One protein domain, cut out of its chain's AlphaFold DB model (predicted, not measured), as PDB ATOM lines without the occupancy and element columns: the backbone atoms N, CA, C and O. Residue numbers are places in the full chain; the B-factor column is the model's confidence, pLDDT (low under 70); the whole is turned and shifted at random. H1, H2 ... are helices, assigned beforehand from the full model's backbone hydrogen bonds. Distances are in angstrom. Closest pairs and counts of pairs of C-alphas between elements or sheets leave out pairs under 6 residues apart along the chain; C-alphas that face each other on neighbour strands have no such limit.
ATOM      1  N   VAL A  51     154.453 216.989 253.652       56.53
ATOM      2  CA  VAL A  51     155.802 217.540 253.877       56.53
ATOM      3  C   VAL A  51     156.600 216.473 254.612       56.53
ATOM      4  O   VAL A  51     156.424 216.271 255.812       56.53
ATOM      5  N   VAL A  52     157.422 215.733 253.876       59.34
ATOM      6  CA  VAL A  52     158.223 214.646 254.436       59.34
ATOM      7  C   VAL A  52     159.602 215.142 254.847       59.34
ATOM      8  O   VAL A  52     160.320 215.736 254.051       59.34
ATOM      9  N   VAL A  53     159.997 214.814 256.078       59.53
ATOM     10  CA  VAL A  53     161.394 214.850 256.526       59.53
ATOM     11  C   VAL A  53     161.939 213.425 256.421       59.53
ATOM     12  O   VAL A  53     161.408 212.512 257.057       59.53
ATOM     13  N   GLY A  54     162.948 213.217 255.572       58.41
ATOM     14  CA  GLY A  54     163.483 211.885 255.277       58.41
ATOM     15  C   GLY A  54     164.062 211.192 256.515       58.41
ATOM     16  O   GLY A  54     164.778 211.809 257.300       58.41
ATOM     17  N   ASN A  55     163.761 209.901 256.687       71.94
ATOM     18  CA  ASN A  55     164.403 209.031 257.678       71.94
ATOM     19  C   ASN A  55     164.702 207.647 257.072       71.94
ATOM     20  O   ASN A  55     164.020 207.214 256.147       71.94
ATOM     21  N   GLU A  56     165.705 206.933 257.587       72.25
ATOM     22  CA  GLU A  56     166.186 205.661 257.007       72.25
ATOM     23  C   GLU A  56     165.101 204.573 256.911       72.25
ATOM     24  O   GLU A  56     165.032 203.824 255.937       72.25
ATOM     25  N   ARG A  57     164.187 204.513 257.889       78.00
ATOM     26  CA  ARG A  57     163.088 203.531 257.903       78.00
ATOM     27  C   ARG A  57     162.082 203.768 256.778       78.00
ATOM     28  O   ARG A  57     161.449 202.820 256.316       78.00
ATOM     29  N   MET A  58     161.926 205.016 256.349       75.81
ATOM     30  CA  MET A  58     161.058 205.379 255.237       75.81
ATOM     31  C   MET A  58     161.575 204.802 253.919       75.81
ATOM     32  O   MET A  58     160.799 204.171 253.207       75.81
ATOM     33  N   PHE A  59     162.872 204.943 253.634       74.25
ATOM     34  CA  PHE A  59     163.476 204.401 252.414       74.25
ATOM     35  C   PHE A  59     163.380 202.872 252.359       74.25
ATOM     36  O   PHE A  59     162.910 202.332 251.362       74.25
ATOM     37  N   ALA A  60     163.664 202.177 253.465       78.44
ATOM     38  CA  ALA A  60     163.487 200.722 253.539       78.44
ATOM     39  C   ALA A  60     162.020 200.285 253.318       78.44
ATOM     40  O   ALA A  60     161.733 199.247 252.719       78.44
ATOM     41  N   SER A  61     161.058 201.083 253.795       79.31
ATOM     42  CA  SER A  61     159.633 200.845 253.539       79.31
ATOM     43  C   SER A  61     159.265 201.092 252.071       79.31
ATOM     44  O   SER A  61     158.417 200.378 251.536       79.31
ATOM     45  N   PHE A  62     159.889 202.074 251.412       81.12
ATOM     46  CA  PHE A  62     159.700 202.329 249.983       81.12
ATOM     47  C   PHE A  62     160.212 201.177 249.139       81.12
ATOM     48  O   PHE A  62     159.437 200.658 248.343       81.12
ATOM     49  N   GLU A  63     161.444 200.727 249.364       79.69
ATOM     50  CA  GLU A  63     162.031 199.587 248.648       79.69
ATOM     51  C   GLU A  63     161.109 198.367 248.718       79.69
ATOM     52  O   GLU A  63     160.677 197.843 247.693       79.69
ATOM     53  N   LYS A  64     160.659 198.008 249.925       84.19
ATOM     54  CA  LYS A  64     159.754 196.870 250.128       84.19
ATOM     55  C   LYS A  64     158.401 197.026 249.427       84.19
ATOM     56  O   LYS A  64     157.786 196.032 249.033       84.19
ATOM     57  N   GLN A  65     157.869 198.245 249.334       81.94
ATOM     58  CA  GLN A  65     156.619 198.487 248.609       81.94
ATOM     59  C   GLN A  65     156.836 198.478 247.096       81.94
ATOM     60  O   GLN A  65     156.009 197.908 246.388       81.94
ATOM     61  N   LEU A  66     157.945 199.035 246.607       82.69
ATOM     62  CA  LEU A  66     158.312 199.014 245.194       82.69
ATOM     63  C   LEU A  66     158.541 197.586 244.699       82.69
ATOM     64  O   LEU A  66     157.965 197.228 243.679       82.69
ATOM     65  N   GLU A  67     159.251 196.740 245.447       84.12
ATOM     66  CA  GLU A  67     159.421 195.313 245.124       84.12
ATOM     67  C   GLU A  67     158.074 194.590 245.010       84.12
ATOM     68  O   GLU A  67     157.810 193.854 244.058       84.12
ATOM     69  N   LYS A  68     157.170 194.834 245.967       83.50
ATOM     70  CA  LYS A  68     155.822 194.256 245.948       83.50
ATOM     71  C   LYS A  68     155.008 194.718 244.745       83.50
ATOM     72  O   LYS A  68     154.251 193.925 244.192       83.50
ATOM     73  N   ILE A  69     155.109 195.994 244.392       81.25
ATOM     74  CA  ILE A  69     154.403 196.561 243.244       81.25
ATOM     75  C   ILE A  69     155.006 196.007 241.954       81.25
ATOM     76  O   ILE A  69     154.252 195.556 241.102       81.25
ATOM     77  N   GLN A  70     156.332 195.943 241.836       78.75
ATOM     78  CA  GLN A  70     157.036 195.366 240.692       78.75
ATOM     79  C   GLN A  70     156.624 193.910 240.458       78.75
ATOM     80  O   GLN A  70     156.248 193.565 239.343       78.75
ATOM     81  N   PHE A  71     156.617 193.087 241.511       80.12
ATOM     82  CA  PHE A  71     156.175 191.695 241.433       80.12
ATOM     83  C   PHE A  71     154.705 191.575 241.005       80.12
ATOM     84  O   PHE A  71     154.350 190.734 240.186       80.12
ATOM     85  N   ARG A  72     153.816 192.430 241.527       77.38
ATOM     86  CA  ARG A  72     152.408 192.414 241.103       77.38
ATOM     87  C   ARG A  72     152.234 192.886 239.663       77.38
ATOM     88  O   ARG A  72     151.415 192.320 238.952       77.38
ATOM     89  N   LEU A  73     152.993 193.888 239.227       78.06
ATOM     90  CA  LEU A  73     152.958 194.384 237.852       78.06
ATOM     91  C   LEU A  73     153.511 193.359 236.856       78.06
ATOM     92  O   LEU A  73     152.948 193.245 235.774       78.06
ATOM     93  N   SER A  74     154.543 192.583 237.210       75.31
ATOM     94  CA  SER A  74     155.073 191.527 236.330       75.31
ATOM     95  C   SER A  74     154.076 190.395 236.073       75.31
ATOM     96  O   SER A  74     154.154 189.738 235.042       75.31
ATOM     97  N   GLU A  75     153.119 190.195 236.981       77.75
ATOM     98  CA  GLU A  75     152.053 189.192 236.858       77.75
ATOM     99  C   GLU A  75     150.804 189.728 236.126       77.75
ATOM    100  O   GLU A  75     149.892 188.971 235.782       77.75
ATOM    101  N   ILE A  76     150.720 191.042 235.891       71.12
ATOM    102  CA  ILE A  76     149.562 191.687 235.272       71.12
ATOM    103  C   ILE A  76     149.801 191.852 233.767       71.12
ATOM    104  O   ILE A  76     150.659 192.610 233.333       71.12
ATOM    105  N   SER A  77     148.969 191.198 232.953       69.06
ATOM    106  CA  SER A  77     149.022 191.296 231.486       69.06
ATOM    107  C   SER A  77     148.371 192.565 230.910       69.06
ATOM    108  O   SER A  77     148.567 192.868 229.737       69.06
ATOM    109  N   GLU A  78     147.576 193.297 231.702       72.50
ATOM    110  CA  GLU A  78     146.820 194.480 231.261       72.50
ATOM    111  C   GLU A  78     146.726 195.559 232.349       72.50
ATOM    112  O   GLU A  78     146.326 195.290 233.484       72.50
ATOM    113  N   LEU A  79     146.983 196.817 231.975       64.44
ATOM    114  CA  LEU A  79     147.001 197.976 232.882       64.44
ATOM    115  C   LEU A  79     145.689 198.185 233.672       64.44
ATOM    116  O   LEU A  79     145.702 198.722 234.776       64.44
ATOM    117  N   SER A  80     144.555 197.740 233.120       67.56
ATOM    118  CA  SER A  80     143.222 197.822 233.738       67.56
ATOM    119  C   SER A  80     143.082 196.982 235.018       67.56
ATOM    120  O   SER A  80     142.138 197.185 235.783       67.56
ATOM    121  N   ARG A  81     144.011 196.045 235.266       73.31
ATOM    122  CA  ARG A  81     143.994 195.127 236.419       73.31
ATOM    123  C   ARG A  81     144.904 195.572 237.565       73.31
ATOM    124  O   ARG A  81     144.960 194.880 238.580       73.31
ATOM    125  N   VAL A  82     145.593 196.709 237.435       75.75
ATOM    126  CA  VAL A  82     146.437 197.253 238.508       75.75
ATOM    127  C   VAL A  82     145.555 197.691 239.686       75.75
ATOM    128  O   VAL A  82     144.660 198.522 239.506       75.75
ATOM    129  N   PRO A  83     145.773 197.155 240.901       80.00
ATOM    130  CA  PRO A  83     145.011 197.557 242.074       80.00
ATOM    131  C   PRO A  83     145.169 199.050 242.372       80.00
ATOM    132  O   PRO A  83     146.275 199.586 242.373       80.00
ATOM    133  N   ILE A  84     144.070 199.716 242.738       78.62
ATOM    134  CA  ILE A  84     144.077 201.142 243.118       78.62
ATOM    135  C   ILE A  84     145.068 201.413 244.263       78.62
ATOM    136  O   ILE A  84     145.697 202.469 244.298       78.62
ATOM    137  N   SER A  85     145.242 200.457 245.182       80.75
ATOM    138  CA  SER A  85     146.234 200.535 246.262       80.75
ATOM    139  C   SER A  85     147.656 200.741 245.748       80.75
ATOM    140  O   SER A  85     148.437 201.452 246.377       80.75
ATOM    141  N   ASP A  86     147.987 200.147 244.606       80.94
ATOM    142  CA  ASP A  86     149.332 200.159 244.038       80.94
ATOM    143  C   ASP A  86     149.578 201.484 243.336       80.94
ATOM    144  O   ASP A  86     150.602 202.117 243.566       80.94
ATOM    145  N   THR A  87     148.590 201.969 242.579       79.19
ATOM    146  CA  THR A  87     148.622 203.305 241.975       79.19
ATOM    147  C   THR A  87     148.768 204.398 243.033       79.19
ATOM    148  O   THR A  87     149.578 205.309 242.872       79.19
ATOM    149  N   VAL A  88     148.016 204.310 244.136       80.25
ATOM    150  CA  VAL A  88     148.130 205.259 245.254       80.25
ATOM    151  C   VAL A  88     149.505 205.160 245.914       80.25
ATOM    152  O   VAL A  88     150.106 206.192 246.203       80.25
ATOM    153  N   SER A  89     150.027 203.948 246.114       81.75
ATOM    154  CA  SER A  89     151.352 203.743 246.714       81.75
ATOM    155  C   SER A  89     152.464 204.329 245.842       81.75
ATOM    156  O   SER A  89     153.287 205.082 246.352       81.75
ATOM    157  N   LEU A  90     152.452 204.058 244.531       81.88
ATOM    158  CA  LEU A  90     153.408 204.625 243.571       81.88
ATOM    159  C   LEU A  90     153.364 206.149 243.570       81.88
ATOM    160  O   LEU A  90     154.395 206.796 243.710       81.88
ATOM    161  N   ARG A  91     152.161 206.725 243.472       80.25
ATOM    162  CA  ARG A  91     151.980 208.177 243.508       80.25
ATOM    163  C   ARG A  91     152.518 208.784 244.804       80.25
ATOM    164  O   ARG A  91     153.223 209.780 244.747       80.25
ATOM    165  N   THR A  92     152.222 208.162 245.944       78.69
ATOM    166  CA  THR A  92     152.714 208.613 247.255       78.69
ATOM    167  C   THR A  92     154.240 208.587 247.301       78.69
ATOM    168  O   THR A  92     154.852 209.551 247.745       78.69
ATOM    169  N   ILE A  93     154.871 207.515 246.811       81.44
ATOM    170  CA  ILE A  93     156.336 207.416 246.752       81.44
ATOM    171  C   ILE A  93     156.909 208.541 245.881       81.44
ATOM    172  O   ILE A  93     157.813 209.239 246.335       81.44
ATOM    173  N   CYS A  94     156.353 208.781 244.688       78.88
ATOM    174  CA  CYS A  94     156.796 209.867 243.809       78.88
ATOM    175  C   CYS A  94     156.643 211.250 244.458       78.88
ATOM    176  O   CYS A  94     157.597 212.018 244.467       78.88
ATOM    177  N   GLU A  95     155.485 211.552 245.055       77.31
ATOM    178  CA  GLU A  95     155.231 212.834 245.732       77.31
ATOM    179  C   GLU A  95     156.215 213.066 246.893       77.31
ATOM    180  O   GLU A  95     156.678 214.189 247.110       77.31
ATOM    181  N   ILE A  96     156.581 212.005 247.621       79.44
ATOM    182  CA  ILE A  96     157.574 212.085 248.696       79.44
ATOM    183  C   ILE A  96     158.984 212.282 248.132       79.44
ATOM    184  O   ILE A  96     159.722 213.129 248.631       79.44
ATOM    185  N   MET A  97     159.364 211.539 247.092       76.25
ATOM    186  CA  MET A  97     160.663 211.700 246.433       76.25
ATOM    187  C   MET A  97     160.831 213.113 245.862       76.25
ATOM    188  O   MET A  97     161.871 213.734 246.072       76.25
ATOM    189  N   GLU A  98     159.798 213.662 245.224       76.62
ATOM    190  CA  GLU A  98     159.764 215.053 244.763       76.62
ATOM    191  C   GLU A  98     159.892 216.044 245.925       76.62
ATOM    192  O   GLU A  98     160.707 216.965 245.858       76.62
ATOM    193  N   GLY A  99     159.143 215.838 247.016       72.62
ATOM    194  CA  GLY A  99     159.216 216.670 248.221       72.62
ATOM    195  C   GLY A  99     160.586 216.650 248.911       72.62
ATOM    196  O   GLY A  99     160.956 217.627 249.559       72.62
ATOM    197  N   LEU A 100     161.350 215.569 248.734       75.31
ATOM    198  CA  LEU A 100     162.723 215.410 249.213       75.31
ATOM    199  C   LEU A 100     163.786 215.920 248.221       75.31
ATOM    200  O   LEU A 100     164.976 215.850 248.521       75.31
ATOM    201  N   GLY A 101     163.386 216.446 247.058       73.06
ATOM    202  CA  GLY A 101     164.303 216.989 246.050       73.06
ATOM    203  C   GLY A 101     164.860 215.964 245.056       73.06
ATOM    204  O   GLY A 101     165.737 216.308 244.271       73.06
ATOM    205  N   TYR A 102     164.333 214.735 245.033       70.25
ATOM    206  CA  TYR A 102     164.685 213.685 244.064       70.25
ATOM    207  C   TYR A 102     163.808 213.717 242.786       70.25
ATOM    208  O   TYR A 102     163.770 212.739 242.039       70.25
ATOM    209  N   GLY A 103     163.085 214.823 242.541       62.16
ATOM    210  CA  GLY A 103     162.249 215.066 241.349       62.16
ATOM    211  C   GLY A 103     163.040 215.147 240.026       62.16
ATOM    212  O   GLY A 103     164.261 215.040 240.032       62.16
ATOM    213  N   PRO A 104     162.375 215.319 238.868       53.38
ATOM    214  CA  PRO A 104     162.656 214.623 237.607       53.38
ATOM    215  C   PRO A 104     164.015 214.950 236.964       53.38
ATOM    216  O   PRO A 104     164.109 215.696 235.994       53.38
ATOM    217  N   SER A 105     165.067 214.297 237.445       52.19
ATOM    218  CA  SER A 105     166.314 214.046 236.710       52.19
ATOM    219  C   SER A 105     166.448 212.580 236.266       52.19
ATOM    220  O   SER A 105     167.318 212.271 235.461       52.19
ATOM    221  N   PHE A 106     165.546 211.689 236.704       51.78
ATOM    222  CA  PHE A 106     165.567 210.253 236.373       51.78
ATOM    223  C   PHE A 106     164.837 209.857 235.073       51.78
ATOM    224  O   PHE A 106     165.057 208.756 234.585       51.78
ATOM    225  N   PHE A 107     163.983 210.718 234.503       47.44
ATOM    226  CA  PHE A 107     163.203 210.412 233.284       47.44
ATOM    227  C   PHE A 107     163.751 211.065 231.997       47.44
ATOM    228  O   PHE A 107     163.145 210.918 230.941       47.44
ATOM    229  N   ASN A 108     164.885 211.773 232.074       33.84
ATOM    230  CA  ASN A 108     165.559 212.416 230.933       33.84
ATOM    231  C   ASN A 108     166.894 211.719 230.595       33.84
ATOM    232  O   ASN A 108     167.914 212.388 230.416       33.84
ATOM    233  N   GLY A 109     166.900 210.385 230.553       34.12
ATOM    234  CA  GLY A 109     168.036 209.564 230.126       34.12
ATOM    235  C   GLY A 109     167.587 208.478 229.168       34.12
ATOM    236  O   GLY A 109     166.597 207.799 229.514       34.12
TER     237      GLY A 109
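What this domain is: This is residues 51 to 109 of the 109 residues of an uncharacterized protein of Catenibacillus scindens (UniProt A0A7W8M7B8). Two helices fold back on each other as a helical hairpin, the longer H1 and the shorter H2 crossing at a slant and meeting through a part of each. The loop end of the hairpin sticks out with residues 74 to 80, of which residue 74 belongs to H1, and after H2 residues 100 to 109 form a tail with no named element. The printed part has 59 residues, with two named helices in the order H1, H2 and no named strand; the class is all helix. The whole is only just loose, close to compact, with a radius of gyration of the C-alphas of 12.8 A and spans of 35 by 28 by 18 A.

How they stand to each other: The longest helix is H1, residues 56 to 74. It touches H2, residues 84 to 99, with residues 62 to 69 alone, and H2 touches it with residues 86 to 93 alone. The closest C-alphas of the two are those of Ile 69 and Asp 86, 6.3 A apart, and 4 pairs of C-alphas are within 8 A. The centres are 11.0 A apart. The two helices run opposite ways at a steep tilt of 40 degrees and form a helical hairpin. In H1 and H2 every O i to N i+4 pair is within hydrogen-bond range.

Where its parts are: H1 begins at C-alpha 56, at (166.186, 205.661, 257.007), and ends at C-alpha 74, at (155.073, 191.527, 236.330), 27.4 A from first to last. H2 is 22.3 A long and ends at C-alpha 99, at (159.216, 216.670, 248.221).

The domain as a whole: The two C-alphas farthest apart are those of Val 53 and Ser 77, 36.5 A. The link from H1 to H2 has 9 residues and is short. The printed part has no cut and ends at residue 109, the chain's last. The mean pLDDT of the printed part is 72.6, and it is under 70 at residues 51 to 54, 77, 79 to 80 and 103 to 109.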